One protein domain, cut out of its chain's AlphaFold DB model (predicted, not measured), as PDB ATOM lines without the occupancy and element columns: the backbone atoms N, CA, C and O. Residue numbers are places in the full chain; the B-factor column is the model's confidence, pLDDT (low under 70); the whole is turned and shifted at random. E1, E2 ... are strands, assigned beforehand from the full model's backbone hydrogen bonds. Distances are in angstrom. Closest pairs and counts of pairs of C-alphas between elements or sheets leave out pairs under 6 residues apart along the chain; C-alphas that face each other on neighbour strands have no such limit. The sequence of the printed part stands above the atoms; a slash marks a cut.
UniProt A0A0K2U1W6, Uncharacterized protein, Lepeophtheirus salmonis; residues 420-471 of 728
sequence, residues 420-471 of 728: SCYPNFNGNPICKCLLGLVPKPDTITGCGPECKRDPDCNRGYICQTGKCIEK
ATOM      1  N   SER A 420     111.717 131.340  86.838       87.56
ATOM      2  CA  SER A 420     111.375 130.954  88.203       87.56
ATOM      3  C   SER A 420     111.855 132.028  89.181       87.56
ATOM      4  O   SER A 420     112.981 132.529  89.081       87.56
ATOM      5  N   CYS A 421     110.987 132.385  90.126       86.50
ATOM      6  CA  CYS A 421     111.299 133.296  91.221       86.50
ATOM      7  C   CYS A 421     111.748 132.502  92.454       86.50
ATOM      8  O   CYS A 421     111.215 131.427  92.731       86.50
ATOM      9  N   TYR A 422     112.721 133.027  93.196       84.94
ATOM     10  CA  TYR A 422     113.052 132.564  94.546       84.94
ATOM     11  C   TYR A 422     113.621 133.723  95.388       84.94
ATOM     12  O   TYR A 422     114.336 134.575  94.847       84.94
ATOM     13  N   PRO A 423     113.349 133.782  96.704       79.75
ATOM     14  CA  PRO A 423     113.926 134.796  97.580       79.75
ATOM     15  C   PRO A 423     115.436 134.593  97.779       79.75
ATOM     16  O   PRO A 423     115.937 133.469  97.856       79.75
ATOM     17  N   ASN A 424     116.176 135.695  97.909       75.69
ATOM     18  CA  ASN A 424     117.575 135.683  98.344       75.69
ATOM     19  C   ASN A 424     117.707 135.805  99.876       75.69
ATOM     20  O   ASN A 424     116.720 136.008 100.578       75.69
ATOM     21  N   PHE A 425     118.934 135.740 100.407       69.94
ATOM     22  CA  PHE A 425     119.200 135.849 101.853       69.94
ATOM     23  C   PHE A 425     118.759 137.178 102.503       69.94
ATOM     24  O   PHE A 425     118.625 137.231 103.722       69.94
ATOM     25  N   ASN A 426     118.499 138.229 101.718       68.62
ATOM     26  CA  ASN A 426     117.958 139.504 102.204       68.62
ATOM     27  C   ASN A 426     116.412 139.549 102.104       68.62
ATOM     28  O   ASN A 426     115.771 140.487 102.581       68.62
ATOM     29  N   GLY A 427     115.796 138.533 101.492       67.31
ATOM     30  CA  GLY A 427     114.369 138.464 101.190       67.31
ATOM     31  C   GLY A 427     113.937 139.378 100.040       67.31
ATOM     32  O   GLY A 427     112.832 139.908 100.091       67.31
ATOM     33  N   ASN A 428     114.800 139.575  99.037       76.00
ATOM     34  CA  ASN A 428     114.437 140.177  97.749       76.00
ATOM     35  C   ASN A 428     114.199 139.056  96.717       76.00
ATOM     36  O   ASN A 428     114.883 138.029  96.799       76.00
ATOM     37  N   PRO A 429     113.315 139.240  95.719       75.88
ATOM     38  CA  PRO A 429     113.097 138.239  94.680       75.88
ATOM     39  C   PRO A 429     114.296 138.179  93.728       75.88
ATOM     40  O   PRO A 429     114.824 139.212  93.312       75.88
ATOM     41  N   ILE A 430     114.713 136.972  93.344       83.50
ATOM     42  CA  ILE A 430     115.591 136.753  92.193       83.50
ATOM     43  C   ILE A 430     114.836 135.944  91.146       83.50
ATOM     44  O   ILE A 430     114.428 134.809  91.383       83.50
ATOM     45  N   CYS A 431     114.738 136.524  89.956       88.12
ATOM     46  CA  CYS A 431     114.211 135.884  88.766       88.12
ATOM     47  C   CYS A 431     115.348 135.177  88.011       88.12
ATOM     48  O   CYS A 431     116.279 135.837  87.533       88.12
ATOM     49  N   LYS A 432     115.287 133.848  87.877       87.12
ATOM     50  CA  LYS A 432     116.135 133.061  86.958       87.12
ATOM     51  C   LYS A 432     115.328 132.629  85.742       87.12
ATOM     52  O   LYS A 432     114.134 132.397  85.855       87.12
ATOM     53  N   CYS A 433     115.981 132.447  84.600       87.12
ATOM     54  CA  CYS A 433     115.359 131.748  83.479       87.12
ATOM     55  C   CYS A 433     115.172 130.259  83.792       87.12
ATOM     56  O   CYS A 433     116.015 129.649  84.459       87.12
ATOM     57  N   LEU A 434     114.103 129.663  83.262       84.00
ATOM     58  CA  LEU A 434     113.974 128.207  83.186       84.00
ATOM     59  C   LEU A 434     115.033 127.628  82.225       84.00
ATOM     60  O   LEU A 434     115.571 128.336  81.370       84.00
ATOM     61  N   LEU A 435     115.355 126.339  82.381       80.44
ATOM     62  CA  LEU A 435     116.431 125.679  81.632       80.44
ATOM     63  C   LEU A 435     116.248 125.834  80.111       80.44
ATOM     64  O   LEU A 435     115.198 125.507  79.568       80.44
ATOM     65  N   GLY A 436     117.293 126.318  79.433       71.25
ATOM     66  CA  GLY A 436     117.300 126.560  77.985       71.25
ATOM     67  C   GLY A 436     116.781 127.935  77.541       71.25
ATOM     68  O   GLY A 436     116.916 128.262  76.365       71.25
ATOM     69  N   LEU A 437     116.238 128.757  78.446       82.56
ATOM     70  CA  LEU A 437     115.805 130.126  78.146       82.56
ATOM     71  C   LEU A 437     116.858 131.157  78.591       82.56
ATOM     72  O   LEU A 437     117.607 130.932  79.542       82.56
ATOM     73  N   VAL A 438     116.888 132.308  77.918       82.69
ATOM     74  CA  VAL A 438     117.779 133.446  78.206       82.69
ATOM     75  C   VAL A 438     116.966 134.728  78.454       82.69
ATOM     76  O   VAL A 438     115.835 134.820  77.968       82.69
ATOM     77  N   PRO A 439     117.501 135.730  79.179       81.94
ATOM     78  CA  PRO A 439     116.780 136.974  79.470       81.94
ATOM     79  C   PRO A 439     116.484 137.783  78.198       81.94
ATOM     80  O   PRO A 439     117.321 137.839  77.293       81.94
ATOM     81  N   LYS A 440     115.301 138.410  78.110       75.75
ATOM     82  CA  LYS A 440     114.866 139.188  76.931       75.75
ATOM     83  C   LYS A 440     114.034 140.430  77.341       75.75
ATOM     84  O   LYS A 440     112.806 140.364  77.284       75.75
ATOM     85  N   PRO A 441     114.650 141.582  77.687       73.56
ATOM     86  CA  PRO A 441     116.089 141.835  77.833       73.56
ATOM     87  C   PRO A 441     116.654 141.411  79.199       73.56
ATOM     88  O   PRO A 441     117.848 141.150  79.306       73.56
ATOM     89  N   ASP A 442     115.812 141.317  80.229       82.69
ATOM     90  CA  ASP A 442     116.168 140.923  81.592       82.69
ATOM     91  C   ASP A 442     115.176 139.885  82.146       82.69
ATOM     92  O   ASP A 442     114.166 139.561  81.519       82.69
ATOM     93  N   THR A 443     115.473 139.321  83.318       82.19
ATOM     94  CA  THR A 443     114.638 138.281  83.936       82.19
ATOM     95  C   THR A 443     113.398 138.829  84.652       82.19
ATOM     96  O   THR A 443     112.585 138.041  85.125       82.19
ATOM     97  N   ILE A 444     113.213 140.153  84.711       81.62
ATOM     98  CA  ILE A 444     111.993 140.786  85.236       81.62
ATOM     99  C   ILE A 444     110.960 140.892  84.107       81.62
ATOM    100  O   ILE A 444     109.810 140.506  84.280       81.62
ATOM    101  N   THR A 445     111.393 141.309  82.917       82.06
ATOM    102  CA  THR A 445     110.580 141.354  81.694       82.06
ATOM    103  C   THR A 445     110.234 139.946  81.197       82.06
ATOM    104  O   THR A 445     109.118 139.704  80.737       82.06
ATOM    105  N   GLY A 446     111.169 139.000  81.326       81.50
ATOM    106  CA  GLY A 446     110.954 137.576  81.068       81.50
ATOM    107  C   GLY A 446     112.103 136.912  80.307       81.50
ATOM    108  O   GLY A 446     112.976 137.563  79.732       81.50
ATOM    109  N   CYS A 447     112.088 135.581  80.281       87.88
ATOM    110  CA  CYS A 447     113.034 134.789  79.506       87.88
ATOM    111  C   CYS A 447     112.357 134.139  78.302       87.88
ATOM    112  O   CYS A 447     111.261 133.586  78.389       87.88
ATOM    113  N   GLY A 448     113.050 134.172  77.169       83.19
ATOM    114  CA  GLY A 448     112.643 133.501  75.940       83.19
ATOM    115  C   GLY A 448     113.729 132.549  75.449       83.19
ATOM    116  O   GLY A 448     114.824 132.526  76.012       83.19
ATOM    117  N   PRO A 449     113.464 131.776  74.386       78.06
ATOM    118  CA  PRO A 449     114.530 131.069  73.692       78.06
ATOM    119  C   PRO A 449     115.586 132.070  73.189       78.06
ATOM    120  O   PRO A 449     115.301 133.255  72.976       78.06
ATOM    121  N   GLU A 450     116.816 131.598  73.015       79.12
ATOM    122  CA  GLU A 450     117.947 132.402  72.542       79.12
ATOM    123  C   GLU A 450     117.636 133.054  71.189       79.12
ATOM    124  O   GLU A 450     117.892 134.245  70.995       79.12
ATOM    125  N   CYS A 451     116.964 132.299  70.326       78.94
ATOM    126  CA  CYS A 451     116.488 132.674  69.003       78.94
ATOM    127  C   CYS A 451     115.058 132.148  68.786       78.94
ATOM    128  O   CYS A 451     114.610 131.232  69.476       78.94
ATOM    129  N   LYS A 452     114.331 132.692  67.805       78.81
ATOM    130  CA  LYS A 452     113.084 132.091  67.288       78.81
ATOM    131  C   LYS A 452     113.222 131.607  65.842       78.81
ATOM    132  O   LYS A 452     112.372 130.853  65.376       78.81
ATOM    133  N   ARG A 453     114.263 132.054  65.139       78.50
ATOM    134  CA  ARG A 453     114.600 131.741  63.741       78.50
ATOM    135  C   ARG A 453     116.081 132.053  63.485       78.50
ATOM    136  O   ARG A 453     116.672 132.849  64.212       78.50
ATOM    137  N   ASP A 454     116.664 131.490  62.430       73.50
ATOM    138  CA  ASP A 454     118.101 131.630  62.126       73.50
ATOM    139  C   ASP A 454     118.623 133.081  62.033       73.50
ATOM    140  O   ASP A 454     119.712 133.331  62.542       73.50
ATOM    141  N   PRO A 455     117.882 134.072  61.481       78.81
ATOM    142  CA  PRO A 455     118.332 135.470  61.455       78.81
ATOM    143  C   PRO A 455     118.481 136.141  62.826       78.81
ATOM    144  O   PRO A 455     118.955 137.273  62.887       78.81
ATOM    145  N   ASP A 456     118.043 135.489  63.907       76.94
ATOM    146  CA  ASP A 456     118.232 135.969  65.276       76.94
ATOM    147  C   ASP A 456     119.582 135.489  65.870       76.94
ATOM    148  O   ASP A 456     119.967 135.933  66.951       76.94
ATOM    149  N   CYS A 457     120.298 134.593  65.174       78.62
ATOM    150  CA  CYS A 457     121.621 134.077  65.532       78.62
ATOM    151  C   CYS A 457     122.751 134.775  64.748       78.62
ATOM    152  O   CYS A 457     122.550 135.346  63.674       78.62
ATOM    153  N   ASN A 458     123.981 134.696  65.269       76.94
ATOM    154  CA  ASN A 458     125.171 135.197  64.574       76.94
ATOM    155  C   ASN A 458     125.492 134.375  63.310       76.94
ATOM    156  O   ASN A 458     125.181 133.187  63.224       76.94
ATOM    157  N   ARG A 459     126.184 134.990  62.337       69.38
ATOM    158  CA  ARG A 459     126.668 134.289  61.132       69.38
ATOM    159  C   ARG A 459     127.484 133.050  61.518       69.38
ATOM    160  O   ARG A 459     128.450 133.168  62.263       69.38
ATOM    161  N   GLY A 460     127.106 131.895  60.971       67.12
ATOM    162  CA  GLY A 460     127.687 130.591  61.311       67.12
ATOM    163  C   GLY A 460     126.834 129.757  62.271       67.12
ATOM    164  O   GLY A 460     127.114 128.575  62.423       67.12
ATOM    165  N   TYR A 461     125.772 130.324  62.853       78.00
ATOM    166  CA  TYR A 461     124.857 129.638  63.767       78.00
ATOM    167  C   TYR A 461     123.440 129.543  63.172       78.00
ATOM    168  O   TYR A 461     123.033 130.402  62.386       78.00
ATOM    169  N   ILE A 462     122.690 128.506  63.549       77.75
ATOM    170  CA  ILE A 462     121.273 128.285  63.207       77.75
ATOM    171  C   ILE A 462     120.435 128.096  64.476       77.75
ATOM    172  O   ILE A 462     120.956 127.728  65.530       77.75
ATOM    173  N   CYS A 463     119.130 128.330  64.375       80.00
ATOM    174  CA  CYS A 463     118.207 128.286  65.498       80.00
ATOM    175  C   CYS A 463     117.548 126.906  65.654       80.00
ATOM    176  O   CYS A 463     116.379 126.711  65.309       80.00
ATOM    177  N   GLN A 464     118.275 125.934  66.208       78.50
ATOM    178  CA  GLN A 464     117.705 124.615  66.493       78.50
ATOM    179  C   GLN A 464     117.119 124.565  67.911       78.50
ATOM    180  O   GLN A 464     117.780 124.878  68.901       78.50
ATOM    181  N   THR A 465     115.850 124.158  68.026       74.50
ATOM    182  CA  THR A 465     115.125 124.030  69.313       74.50
ATOM    183  C   THR A 465     115.144 125.294  70.195       74.50
ATOM    184  O   THR A 465     115.081 125.207  71.416       74.50
ATOM    185  N   GLY A 466     115.223 126.485  69.584       71.12
ATOM    186  CA  GLY A 466     115.272 127.765  70.303       71.12
ATOM    187  C   GLY A 466     116.648 128.138  70.874       71.12
ATOM    188  O   GLY A 466     116.743 129.105  71.630       71.12
ATOM    189  N   LYS A 467     117.705 127.406  70.512       75.19
ATOM    190  CA  LYS A 467     119.099 127.714  70.847       75.19
ATOM    191  C   LYS A 467     119.888 128.018  69.571       75.19
ATOM    192  O   LYS A 467     119.675 127.359  68.552       75.19
ATOM    193  N   CYS A 468     120.816 128.969  69.626       78.44
ATOM    194  CA  CYS A 468     121.792 129.159  68.562       78.44
ATOM    195  C   CYS A 468     122.864 128.067  68.674       78.44
ATOM    196  O   CYS A 468     123.657 128.042  69.615       78.44
ATOM    197  N   ILE A 469     122.877 127.147  67.712       78.50
ATOM    198  CA  ILE A 469     123.922 126.124  67.563       78.50
ATOM    199  C   ILE A 469     124.750 126.417  66.317       78.50
ATOM    200  O   ILE A 469     124.267 127.086  65.408       78.50
ATOM    201  N   GLU A 470     125.983 125.925  66.254       73.06
ATOM    202  CA  GLU A 470     126.799 126.046  65.040       73.06
ATOM    203  C   GLU A 470     126.105 125.332  63.877       73.06
ATOM    204  O   GLU A 470     125.547 124.246  64.051       73.06
ATOM    205  N   LYS A 471     126.095 125.964  62.696       69.56
ATOM    206  CA  LYS A 471     125.505 125.389  61.485       69.56
ATOM    207  C   LYS A 471     126.230 124.066  61.199       69.56
ATOM    208  O   LYS A 471     127.435 124.121  60.947       69.56
TER     209      LYS A 471
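AT A GLANCE: This is residues 420 to 471 of the 728 residues of an uncharacterized protein of Lepeophtheirus salmonis (UniProt A0A0K2U1W6). Little regular structure: two small two-stranded hairpins, E1 with E2 and E3 with E4, sit toward opposite ends of a rod, joined by a long looping stretch, residues 434 to 460. The printed part has 52 residues, with four named strands in the order E1 to E4, both sheets antiparallel, and no named helix; the class is all strand, with 17 residues in named elements. It is loose, with a radius of gyration of the C-alphas of 13.9 A, and spans 43 by 16 by 13 A.

IN THESE COORDINATES: E1, residues 420 to 423, begins at C-alpha 420 (111.375, 130.954, 88.203) and is 10.4 A long. E2, residues 429 to 433, is 13.1 A long. E3, residues 461 to 464, is 9.2 A long. E4, residues 467 to 470, is 9.8 A long and ends at C-alpha 470 (126.799, 126.046, 65.040).

HOW THE PARTS SIT: E1 and E2 form an antiparallel hairpin at 153 degrees, with N 420 and O 432 within hydrogen-bond range at 2.8 A. Residues 438 to 439 pair antiparallel with residues 447 to 448. E3 and E4 form an antiparallel hairpin at 135 degrees, with N 462 and O 469 within hydrogen-bond range at 2.8 A. E2 and E3 are apart.

THE WHOLE: The C-alphas farthest apart, of Asn 426 and Lys 471, are 43.8 A apart. The printed part has no cut. The link from E2 to E3 is long. Residues 425 to 427, 459 to 460 and 471 have pLDDT under 70.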